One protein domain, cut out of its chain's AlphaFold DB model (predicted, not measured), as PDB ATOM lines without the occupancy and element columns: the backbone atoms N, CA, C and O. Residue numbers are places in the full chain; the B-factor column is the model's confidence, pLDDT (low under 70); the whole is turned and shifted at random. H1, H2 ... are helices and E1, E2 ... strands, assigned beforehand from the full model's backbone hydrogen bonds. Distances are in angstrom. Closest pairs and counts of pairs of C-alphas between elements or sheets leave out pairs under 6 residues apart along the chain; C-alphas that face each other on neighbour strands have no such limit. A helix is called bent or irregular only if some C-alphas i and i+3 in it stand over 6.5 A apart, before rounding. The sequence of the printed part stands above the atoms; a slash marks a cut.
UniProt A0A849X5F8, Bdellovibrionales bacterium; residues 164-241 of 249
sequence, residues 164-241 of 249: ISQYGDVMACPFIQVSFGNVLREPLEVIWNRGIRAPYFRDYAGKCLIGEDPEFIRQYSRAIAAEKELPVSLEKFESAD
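Overview. This is residues 164 to 241 of the 249 residues of a protein of Bdellovibrionales bacterium (UniProt A0A849X5F8). A small hairpin of two antiparallel strands, E1 and E2, lies in the middle, with the helix H1 packed on one side of it, while H3 packs on E2 from another side and H2 packs at a steep angle on H3. A long loop, residues 196 to 213, swings round from H1 to the far H2, and a shorter link, part of which runs beside E2, leads on to H3. The 78 printed residues hold two named strands and three named helices in the order E1, E2, H1, H2, H3; the sheet has the order E1 - E2. The class is mixed, helices and strands, with 27 residues in helices and 12 in strands. The whole is compact, with a radius of gyration of the C-alphas of 12.1 A and spans of 33 by 30 by 21 A.

Arrangement. Go along the printed part from Ile 164 and you first meet E1, residues 169 to 173, and then E2, residues 176 to 182. These two form a hairpin, antiparallel with 142 degrees between their directions. Look at N 170 and O 181, 2.8 A apart, and at N 180 and O 170, also 2.8 A apart: both pairs are within hydrogen-bond range. The C-alphas of Asp 169 and Asn 182 face each other at 4.3 A. Next comes H1, residues 188 to 195, which has 7 pairs of C-alphas within 8 A of E2; the closest are those of Gly 181 and Ile 191, 5.4 A apart. Toward E1 the closest C-alphas are those of Val 170 and Ile 191, 7.3 A apart. Farther on is H2, residues 214 to 224, which is apart from H1 and from E1. Its closest approach to E2 is between the C-alphas of Ile 176 and Tyr 220, 7.9 A apart. Last comes H3, residues 234 to 241, which touches H2; their closest C-alphas are those of Ala 223 and Phe 237, 5.1 A apart. H2 and H3 stand at a steep tilt of 59 degrees and run opposite ways. Between H3 and E2 the closest C-alphas are those of Phe 180 and Leu 234, 5.8 A apart. H3 is apart from E1 and from H1. Just before H3, residues 232 to 233 make a short parallel pairing with residues 178 to 179 of E2. Within hydrogen-bond range are every O i to N i+4 pair in H1 and H2, and 3 of 4 in H3.

Along the chain. Find C-alpha 169 at (60.027, 25.817, 147.483); from there E1 runs 11.3 A to C-alpha 173. E2 runs 15.2 A from C-alpha 176 to C-alpha 182. H1 covers 10.5 A between C-alphas 188 and 195. H2 begins at C-alpha 214, at (85.200, 23.129, 148.188), and runs 15.4 A to C-alpha 224. H3 runs 11.9 A from C-alpha 234 to C-alpha 241, at (80.521, 34.623, 148.076). H3 is neither bent nor irregular, but only just: C-alphas 238 and 241 are 6.2 A apart.

Size, cuts and confidence. The two C-alphas farthest apart are those of Leu 184 and Pro 214, at 33.3 A. The links from E1 to E2 and from E2 to H1 are tight, the link from H2 to H3 is short with 9 residues, and the link from H1 to H2 is long with 18. The printed part, residues 164 to 241, has no cut. The mean pLDDT of the printed part is 92.5, and no printed residue of this model is under 70.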
ATOM      1  N   ILE A 164      61.080  19.824 145.010       97.50
ATOM      2  CA  ILE A 164      60.011  20.691 145.514       97.50
ATOM      3  C   ILE A 164      59.751  20.299 146.963       97.50
ATOM      4  O   ILE A 164      59.456  19.137 147.251       97.50
ATOM      5  N   SER A 165      59.886  21.256 147.878       96.56
ATOM      6  CA  SER A 165      59.600  21.041 149.294       96.56
ATOM      7  C   SER A 165      58.096  20.880 149.540       96.56
ATOM      8  O   SER A 165      57.258  21.275 148.729       96.56
ATOM      9  N   GLN A 166      57.733  20.381 150.721       95.25
ATOM     10  CA  GLN A 166      56.336  20.341 151.179       95.25
ATOM     11  C   GLN A 166      55.670  21.724 151.292       95.25
ATOM     12  O   GLN A 166      54.447  21.808 151.365       95.25
ATOM     13  N   TYR A 167      56.464  22.799 151.305       96.12
ATOM     14  CA  TYR A 167      55.989  24.183 151.344       96.12
ATOM     15  C   TYR A 167      55.960  24.837 149.954       96.12
ATOM     16  O   TYR A 167      55.554  25.991 149.829       96.12
ATOM     17  N   GLY A 168      56.372  24.110 148.910       97.38
ATOM     18  CA  GLY A 168      56.376  24.566 147.522       97.38
ATOM     19  C   GLY A 168      57.690  25.188 147.044       97.38
ATOM     20  O   GLY A 168      57.769  25.567 145.879       97.38
ATOM     21  N   ASP A 169      58.717  25.294 147.891       97.94
ATOM     22  CA  ASP A 169      60.027  25.817 147.483       97.94
ATOM     23  C   ASP A 169      60.709  24.886 146.491       97.94
ATOM     24  O   ASP A 169      60.839  23.687 146.741       97.94
ATOM     25  N   VAL A 170      61.188  25.454 145.390       98.12
ATOM     26  CA  VAL A 170      61.939  24.735 144.364       98.12
ATOM     27  C   VAL A 170      63.425  24.919 144.623       98.12
ATOM     28  O   VAL A 170      63.932  26.038 144.650       98.12
ATOM     29  N   MET A 171      64.130  23.806 144.774       96.94
ATOM     30  CA  MET A 171      65.569  23.726 144.997       96.94
ATOM     31  C   MET A 171      66.216  22.869 143.909       96.94
ATOM     32  O   MET A 171      65.595  21.971 143.339       96.94
ATOM     33  N   ALA A 172      67.501  23.102 143.652       95.00
ATOM     34  CA  ALA A 172      68.249  22.356 142.642       95.00
ATOM     35  C   ALA A 172      68.533  20.897 143.053       95.00
ATOM     36  O   ALA A 172      68.707  20.028 142.204       95.00
ATOM     37  N   CYS A 173      68.618  20.630 144.356       93.62
ATOM     38  CA  CYS A 173      68.948  19.334 144.942       93.62
ATOM     39  C   CYS A 173      68.395  19.295 146.376       93.62
ATOM     40  O   CYS A 173      68.454  20.325 147.048       93.62
ATOM     41  N   PRO A 174      67.917  18.146 146.898       92.94
ATOM     42  CA  PRO A 174      67.436  18.058 148.283       92.94
ATOM     43  C   PRO A 174      68.496  18.432 149.334       92.94
ATOM     44  O   PRO A 174      68.153  18.813 150.450       92.94
ATOM     45  N   PHE A 175      69.786  18.353 148.998       93.94
ATOM     46  CA  PHE A 175      70.880  18.697 149.910       93.94
ATOM     47  C   PHE A 175      71.289  20.174 149.858       93.94
ATOM     48  O   PHE A 175      71.980  20.634 150.766       93.94
ATOM     49  N   ILE A 176      70.861  20.915 148.832       94.81
ATOM     50  CA  ILE A 176      71.197  22.327 148.628       94.81
ATOM     51  C   ILE A 176      69.971  23.159 149.001       94.81
ATOM     52  O   ILE A 176      69.054  23.329 148.201       94.81
ATOM     53  N   GLN A 177      69.968  23.682 150.224       95.12
ATOM     54  CA  GLN A 177      68.859  24.438 150.806       95.12
ATOM     55  C   GLN A 177      68.818  25.897 150.311       95.12
ATOM     56  O   GLN A 177      68.820  26.833 151.106       95.12
ATOM     57  N   VAL A 178      68.793  26.080 148.986       95.50
ATOM     58  CA  VAL A 178      68.663  27.375 148.297       95.50
ATOM     59  C   VAL A 178      67.406  27.345 147.429       95.50
ATOM     60  O   VAL A 178      67.324  26.565 146.478       95.50
ATOM     61  N   SER A 179      66.429  28.184 147.764       97.06
ATOM     62  CA  SER A 179      65.170  28.328 147.039       97.06
ATOM     63  C   SER A 179      65.360  29.213 145.821       97.06
ATOM     64  O   SER A 179      65.810  30.360 145.910       97.06
ATOM     65  N   PHE A 180      64.959  28.675 144.678       97.38
ATOM     66  CA  PHE A 180      64.857  29.409 143.428       97.38
ATOM     67  C   PHE A 180      63.498  30.079 143.277       97.38
ATOM     68  O   PHE A 180      63.347  30.865 142.355       97.38
ATOM     69  N   GLY A 181      62.517  29.789 144.130       97.31
ATOM     70  CA  GLY A 181      61.144  30.283 144.028       97.31
ATOM     71  C   GLY A 181      60.153  29.279 144.608       97.31
ATOM     72  O   GLY A 181      60.544  28.190 145.026       97.31
ATOM     73  N   ASN A 182      58.865  29.625 144.624       98.12
ATOM     74  CA  ASN A 182      57.835  28.783 145.232       98.12
ATOM     75  C   ASN A 182      56.666  28.526 144.269       98.12
ATOM     76  O   ASN A 182      56.018  29.473 143.819       98.12
ATOM     77  N   VAL A 183      56.365  27.252 143.985       98.12
ATOM     78  CA  VAL A 183      55.334  26.857 143.001       98.12
ATOM     79  C   VAL A 183      53.913  27.263 143.391       98.12
ATOM     80  O   VAL A 183      53.025  27.279 142.545       98.12
ATOM     81  N   LEU A 184      53.677  27.598 144.662       97.81
ATOM     82  CA  LEU A 184      52.389  28.115 145.131       97.81
ATOM     83  C   LEU A 184      52.221  29.614 144.843       97.81
ATOM     84  O   LEU A 184      51.129  30.150 145.012       97.81
ATOM     85  N   ARG A 185      53.301  30.305 144.453       97.94
ATOM     86  CA  ARG A 185      53.336  31.759 144.240       97.94
ATOM     87  C   ARG A 185      53.627  32.141 142.793       97.94
ATOM     88  O   ARG A 185      53.151  33.176 142.339       97.94
ATOM     89  N   GLU A 186      54.396  31.333 142.074       97.75
ATOM     90  CA  GLU A 186      54.758  31.583 140.679       97.75
ATOM     91  C   GLU A 186      54.864  30.269 139.876       97.75
ATOM     92  O   GLU A 186      55.074  29.204 140.464       97.75
ATOM     93  N   PRO A 187      54.720  30.302 138.536       98.25
ATOM     94  CA  PRO A 187      54.798  29.097 137.714       98.25
ATOM     95  C   PRO A 187      56.170  28.416 137.781       98.25
ATOM     96  O   PRO A 187      57.206  29.079 137.702       98.25
ATOM     97  N   LEU A 188      56.184  27.076 137.813       97.56
ATOM     98  CA  LEU A 188      57.420  26.282 137.850       97.56
ATOM     99  C   LEU A 188      58.380  26.621 136.700       97.56
ATOM    100  O   LEU A 188      59.584  26.657 136.916       97.56
ATOM    101  N   GLU A 189      57.868  26.918 135.505       97.25
ATOM    102  CA  GLU A 189      58.689  27.314 134.354       97.25
ATOM    103  C   GLU A 189      59.511  28.586 134.624       97.25
ATOM    104  O   GLU A 189      60.672  28.671 134.219       97.25
ATOM    105  N   VAL A 190      58.946  29.566 135.335       97.81
ATOM    106  CA  VAL A 190      59.650  30.806 135.697       97.81
ATOM    107  C   VAL A 190      60.776  30.496 136.681       97.81
ATOM    108  O   VAL A 190      61.913  30.933 136.486       97.81
ATOM    109  N   ILE A 191      60.479  29.680 137.695       97.81
ATOM    110  CA  ILE A 191      61.449  29.258 138.710       97.81
ATOM    111  C   ILE A 191      62.577  28.432 138.078       97.81
ATOM    112  O   ILE A 191      63.757  28.645 138.362       97.81
ATOM    113  N   TRP A 192      62.220  27.514 137.181       96.62
ATOM    114  CA  TRP A 192      63.162  26.670 136.463       96.62
ATOM    115  C   TRP A 192      64.109  27.495 135.588       96.62
ATOM    116  O   TRP A 192      65.327  27.382 135.730       96.62
ATOM    117  N   ASN A 193      63.566  28.411 134.776       96.31
ATOM    118  CA  ASN A 193      64.352  29.330 133.949       96.31
ATOM    119  C   ASN A 193      65.316  30.197 134.771       96.31
ATOM    120  O   ASN A 193      66.423  30.492 134.314       96.31
ATOM    121  N   ARG A 194      64.916  30.604 135.982       95.44
ATOM    122  CA  ARG A 194      65.783  31.326 136.922       95.44
ATOM    123  C   ARG A 194      66.959  30.454 137.361       95.44
ATOM    124  O   ARG A 194      68.105  30.884 137.257       95.44
ATOM    125  N   GLY A 195      66.698  29.221 137.789       94.31
ATOM    126  CA  GLY A 195      67.752  28.346 138.296       94.31
ATOM    127  C   GLY A 195      68.731  27.840 137.240       94.31
ATOM    128  O   GLY A 195      69.927  27.831 137.504       94.31
ATOM    129  N   ILE A 196      68.291  27.519 136.019       94.00
ATOM    130  CA  ILE A 196      69.219  27.122 134.937       94.00
ATOM    131  C   ILE A 196      70.101  28.278 134.436       94.00
ATOM    132  O   ILE A 196      71.013  28.068 133.642       94.00
ATOM    133  N   ARG A 197      69.837  29.520 134.855       93.31
ATOM    134  CA  ARG A 197      70.681  30.685 134.541       93.31
ATOM    135  C   ARG A 197      71.611  31.062 135.689       93.31
ATOM    136  O   ARG A 197      72.586  31.780 135.435       93.31
ATOM    137  N   ALA A 198      71.331  30.575 136.897       90.75
ATOM    138  CA  ALA A 198      72.097  30.866 138.097       90.75
ATOM    139  C   ALA A 198      73.526  30.284 138.020       90.75
ATOM    140  O   ALA A 198      73.739  29.241 137.381       90.75
ATOM    141  N   PRO A 199      74.513  30.929 138.669       85.62
ATOM    142  CA  PRO A 199      75.856  30.373 138.835       85.62
ATOM    143  C   PRO A 199      75.824  28.950 139.416       85.62
ATOM    144  O   PRO A 199      74.896  28.596 140.138       85.62
ATOM    145  N   TYR A 200      76.823  28.123 139.090       88.19
ATOM    146  CA  TYR A 200      76.927  26.682 139.416       88.19
ATOM    147  C   TYR A 200      75.871  25.754 138.795       88.19
ATOM    148  O   TYR A 200      76.167  24.585 138.546       88.19
ATOM    149  N   PHE A 201      74.661  26.243 138.520       90.56
ATOM    150  CA  PHE A 201      73.555  25.427 138.009       90.56
ATOM    151  C   PHE A 201      73.357  25.539 136.499       90.56
ATOM    152  O   PHE A 201      72.795  24.617 135.905       90.56
ATOM    153  N   ARG A 202      73.872  26.608 135.877       87.00
ATOM    154  CA  ARG A 202      73.871  26.802 134.419       87.00
ATOM    155  C   ARG A 202      74.582  25.687 133.664       87.00
ATOM    156  O   ARG A 202      74.045  25.167 132.691       87.00
ATOM    157  N   ASP A 203      75.762  25.307 134.134       85.00
ATOM    158  CA  ASP A 203      76.590  24.290 133.496       85.00
ATOM    159  C   ASP A 203      76.495  22.957 134.245       85.00
ATOM    160  O   ASP A 203      76.149  22.892 135.429       85.00
ATOM    161  N   TYR A 204      76.780  21.856 133.555       85.00
ATOM    162  CA  TYR A 204      76.891  20.547 134.195       85.00
ATOM    163  C   TYR A 204      78.206  20.455 134.969       85.00
ATOM    164  O   TYR A 204      79.281  20.443 134.371       85.00
ATOM    165  N   ALA A 205      78.121  20.340 136.294       85.94
ATOM    166  CA  ALA A 205      79.289  20.067 137.118       85.94
ATOM    167  C   ALA A 205      79.683  18.584 137.009       85.94
ATOM    168  O   ALA A 205      78.842  17.692 137.152       85.94
ATOM    169  N   GLY A 206      80.975  18.321 136.789       85.62
ATOM    170  CA  GLY A 206      81.540  16.964 136.732       85.62
ATOM    171  C   GLY A 206      81.746  16.297 138.100       85.62
ATOM    172  O   GLY A 206      82.274  15.193 138.158       85.62
ATOM    173  N   LYS A 207      81.361  16.974 139.185       89.00
ATOM    174  CA  LYS A 207      81.487  16.545 140.584       89.00
ATOM    175  C   LYS A 207      80.284  17.024 141.390       89.00
ATOM    176  O   LYS A 207      79.559  17.923 140.950       89.00
ATOM    177  N   CYS A 208      80.080  16.457 142.570       92.19
ATOM    178  CA  CYS A 208      79.049  16.902 143.493       92.19
ATOM    179  C   CYS A 208      79.356  18.279 144.067       92.19
ATOM    180  O   CYS A 208      80.309  18.456 144.817       92.19
ATOM    181  N   LEU A 209      78.511  19.263 143.747       92.94
ATOM    182  CA  LEU A 209      78.670  20.632 144.240       92.94
ATOM    183  C   LEU A 209      78.738  20.668 145.771       92.94
ATOM    184  O   LEU A 209      79.642  21.266 146.334       92.94
ATOM    185  N   ILE A 210      77.824  19.973 146.450       93.56
ATOM    186  CA  ILE A 210      77.727  20.000 147.916       93.56
ATOM    187  C   ILE A 210      78.528  18.889 148.618       93.56
ATOM    188  O   ILE A 210      78.745  18.963 149.823       93.56
ATOM    189  N   GLY A 211      78.957  17.863 147.880       92.94
ATOM    190  CA  GLY A 211      79.709  16.720 148.415       92.94
ATOM    191  C   GLY A 211      81.205  16.735 148.088       92.94
ATOM    192  O   GLY A 211      81.966  16.023 148.733       92.94
ATOM    193  N   GLU A 212      81.641  17.526 147.103       92.50
ATOM    194  CA  GLU A 212      83.022  17.508 146.600       92.50
ATOM    195  C   GLU A 212      83.591  18.897 146.279       92.50
ATOM    196  O   GLU A 212      84.802  19.073 146.377       92.50
ATOM    197  N   ASP A 213      82.786  19.882 145.856       92.00
ATOM    198  CA  ASP A 213      83.312  21.190 145.442       92.00
ATOM    199  C   ASP A 213      83.605  22.104 146.646       92.00
ATOM    200  O   ASP A 213      82.673  22.625 147.265       92.00
ATOM    201  N   PRO A 214      84.884  22.374 146.983       90.19
ATOM    202  CA  PRO A 214      85.200  23.129 148.188       90.19
ATOM    203  C   PRO A 214      84.772  24.596 148.112       90.19
ATOM    204  O   PRO A 214      84.527  25.193 149.156       90.19
ATOM    205  N   GLU A 215      84.719  25.192 146.916       90.94
ATOM    206  CA  GLU A 215      84.275  26.579 146.755       90.94
ATOM    207  C   GLU A 215      82.773  26.678 146.976       90.94
ATOM    208  O   GLU A 215      82.316  27.436 147.832       90.94
ATOM    209  N   PHE A 216      82.010  25.820 146.296       93.12
ATOM    210  CA  PHE A 216      80.566  25.773 146.474       93.12
ATOM    211  C   PHE A 216      80.193  25.485 147.933       93.12
ATOM    212  O   PHE A 216      79.348  26.170 148.503       93.12
ATOM    213  N   ILE A 217      80.847  24.505 148.569       93.12
ATOM    214  CA  ILE A 217      80.593  24.150 149.972       93.12
ATOM    215  C   ILE A 217      80.879  25.332 150.898       93.12
ATOM    216  O   ILE A 217      80.105  25.559 151.830       93.12
ATOM    217  N   ARG A 218      81.948  26.105 150.660       91.44
ATOM    218  CA  ARG A 218      82.249  27.311 151.450       91.44
ATOM    219  C   ARG A 218      81.158  28.360 151.304       91.44
ATOM    220  O   ARG A 218      80.636  28.814 152.323       91.44
ATOM    221  N   GLN A 219      80.805  28.730 150.074       92.00
ATOM    222  CA  GLN A 219      79.763  29.724 149.816       92.00
ATOM    223  C   GLN A 219      78.417  29.277 150.398       92.00
ATOM    224  O   GLN A 219      77.765  30.036 151.115       92.00
ATOM    225  N   TYR A 220      78.032  28.022 150.164       93.19
ATOM    226  CA  TYR A 220      76.815  27.436 150.714       93.19
ATOM    227  C   TYR A 220      76.809  27.475 152.242       93.19
ATOM    228  O   TYR A 220      75.851  27.959 152.839       93.19
ATOM    229  N   SER A 221      77.901  27.040 152.878       91.38
ATOM    230  CA  SER A 221      78.022  27.041 154.340       91.38
ATOM    231  C   SER A 221      77.892  28.452 154.910       91.38
ATOM    232  O   SER A 221      77.215  28.626 155.917       91.38
ATOM    233  N   ARG A 222      78.471  29.473 154.258       89.94
ATOM    234  CA  ARG A 222      78.279  30.886 154.641       89.94
ATOM    235  C   ARG A 222      76.817  31.308 154.538       89.94
ATOM    236  O   ARG A 222      76.311  31.938 155.461       89.94
ATOM    237  N   ALA A 223      76.152  30.958 153.438       91.19
ATOM    238  CA  ALA A 223      74.780  31.373 153.169       91.19
ATOM    239  C   ALA A 223      73.786  30.850 154.217       91.19
ATOM    240  O   ALA A 223      72.843  31.561 154.561       91.19
ATOM    241  N   ILE A 224      74.010  29.637 154.734       90.75
ATOM    242  CA  ILE A 224      73.098  28.977 155.682       90.75
ATOM    243  C   ILE A 224      73.530  29.074 157.153       90.75
ATOM    244  O   ILE A 224      72.753  28.716 158.035       90.75
ATOM    245  N   ALA A 225      74.756  29.527 157.454       84.75
ATOM    246  CA  ALA A 225      75.340  29.441 158.800       84.75
ATOM    247  C   ALA A 225      74.514  30.132 159.898       84.75
ATOM    248  O   ALA A 225      74.459  29.633 161.021       84.75
ATOM    249  N   ALA A 226      73.899  31.276 159.588       79.38
ATOM    250  CA  ALA A 226      73.137  32.083 160.544       79.38
ATOM    251  C   ALA A 226      71.615  31.874 160.447       79.38
ATOM    252  O   ALA A 226      70.847  32.538 161.148       79.38
ATOM    253  N   GLU A 227      71.171  30.961 159.584       86.25
ATOM    254  CA  GLU A 227      69.768  30.852 159.215       86.25
ATOM    255  C   GLU A 227      69.037  29.875 160.114       86.25
ATOM    256  O   GLU A 227      69.399  28.708 160.240       86.25
ATOM    257  N   LYS A 228      67.974  30.372 160.747       82.81
ATOM    258  CA  LYS A 228      67.080  29.545 161.561       82.81
ATOM    259  C   LYS A 228      66.088  28.764 160.709       82.81
ATOM    260  O   LYS A 228      65.595  27.730 161.146       82.81
ATOM    261  N   GLU A 229      65.791  29.276 159.519       87.62
ATOM    262  CA  GLU A 229      64.825  28.710 158.591       87.62
ATOM    263  C   GLU A 229      65.493  28.496 157.237       87.62
ATOM    264  O   GLU A 229      66.232  29.347 156.742       87.62
ATOM    265  N   LEU A 230      65.234  27.329 156.660       92.38
ATOM    266  CA  LEU A 230      65.719  26.913 155.354       92.38
ATOM    267  C   LEU A 230      64.513  26.550 154.478       92.38
ATOM    268  O   LEU A 230      63.496  26.098 155.017       92.38
ATOM    269  N   PRO A 231      64.621  26.677 153.146       95.50
ATOM    270  CA  PRO A 231      65.795  27.124 152.378       95.50
ATOM    271  C   PRO A 231      66.019  28.650 152.366       95.50
ATOM    272  O   PRO A 231      65.087  29.429 152.541       95.50
ATOM    273  N   VAL A 232      67.256  29.083 152.093       94.88
ATOM    274  CA  VAL A 232      67.595  30.507 151.874       94.88
ATOM    275  C   VAL A 232      67.215  30.967 150.468       94.88
ATOM    276  O   VAL A 232      67.121  30.146 149.561       94.88
ATOM    277  N   SER A 233      67.043  32.271 150.240       93.75
ATOM    278  CA  SER A 233      66.827  32.793 148.883       93.75
ATOM    279  C   SER A 233      68.090  32.700 148.017       93.75
ATOM    280  O   SER A 233      69.215  32.756 148.520       93.75
ATOM    281  N   LEU A 234      67.901  32.617 146.695       92.56
ATOM    282  CA  LEU A 234      68.998  32.673 145.725       92.56
ATOM    283  C   LEU A 234      69.865  33.934 145.891       92.56
ATOM    284  O   LEU A 234      71.085  33.827 145.945       92.56
ATOM    285  N   GLU A 235      69.245  35.104 146.059       91.19
ATOM    286  CA  GLU A 235      69.946  36.384 146.263       91.19
ATOM    287  C   GLU A 235      70.896  36.329 147.467       91.19
ATOM    288  O   GLU A 235      72.035  36.799 147.416       91.19
ATOM    289  N   LYS A 236      70.446  35.701 148.559       90.88
ATOM    290  CA  LYS A 236      71.260  35.536 149.761       90.88
ATOM    291  C   LYS A 236      72.446  34.617 149.512       90.88
ATOM    292  O   LYS A 236      73.565  34.956 149.902       90.88
ATOM    293  N   PHE A 237      72.216  33.487 148.849       92.44
ATOM    294  CA  PHE A 237      73.284  32.569 148.465       92.44
ATOM    295  C   PHE A 237      74.341  33.261 147.590       92.44
ATOM    296  O   PHE A 237      75.534  33.143 147.869       92.44
ATOM    297  N   GLU A 238      73.922  34.045 146.598       89.81
ATOM    298  CA  GLU A 238      74.828  34.795 145.720       89.81
ATOM    299  C   GLU A 238      75.625  35.867 146.482       89.81
ATOM    300  O   GLU A 238      76.820  36.030 146.249       89.81
ATOM    301  N   SER A 239      75.016  36.536 147.467       88.25
ATOM    302  CA  SER A 239      75.712  37.537 148.292       88.25
ATOM    303  C   SER A 239      76.786  36.947 149.226       88.25
ATOM    304  O   SER A 239      77.736  37.644 149.597       88.25
ATOM    305  N   ALA A 240      76.676  35.659 149.579       84.56
ATOM    306  CA  ALA A 240      77.557  34.988 150.539       84.56
ATOM    307  C   ALA A 240      78.988  34.745 150.017       84.56
ATOM    308  O   ALA A 240      79.899  34.489 150.811       84.56
ATOM    309  N   ASP A 241      79.211  34.843 148.705       72.12
ATOM    310  CA  ASP A 241      80.521  34.623 148.076       72.12
ATOM    311  C   ASP A 241      81.583  35.639 148.560       72.12
ATOM    312  O   ASP A 241      82.744  35.304 148.797       72.12
TER     313      ASP A 241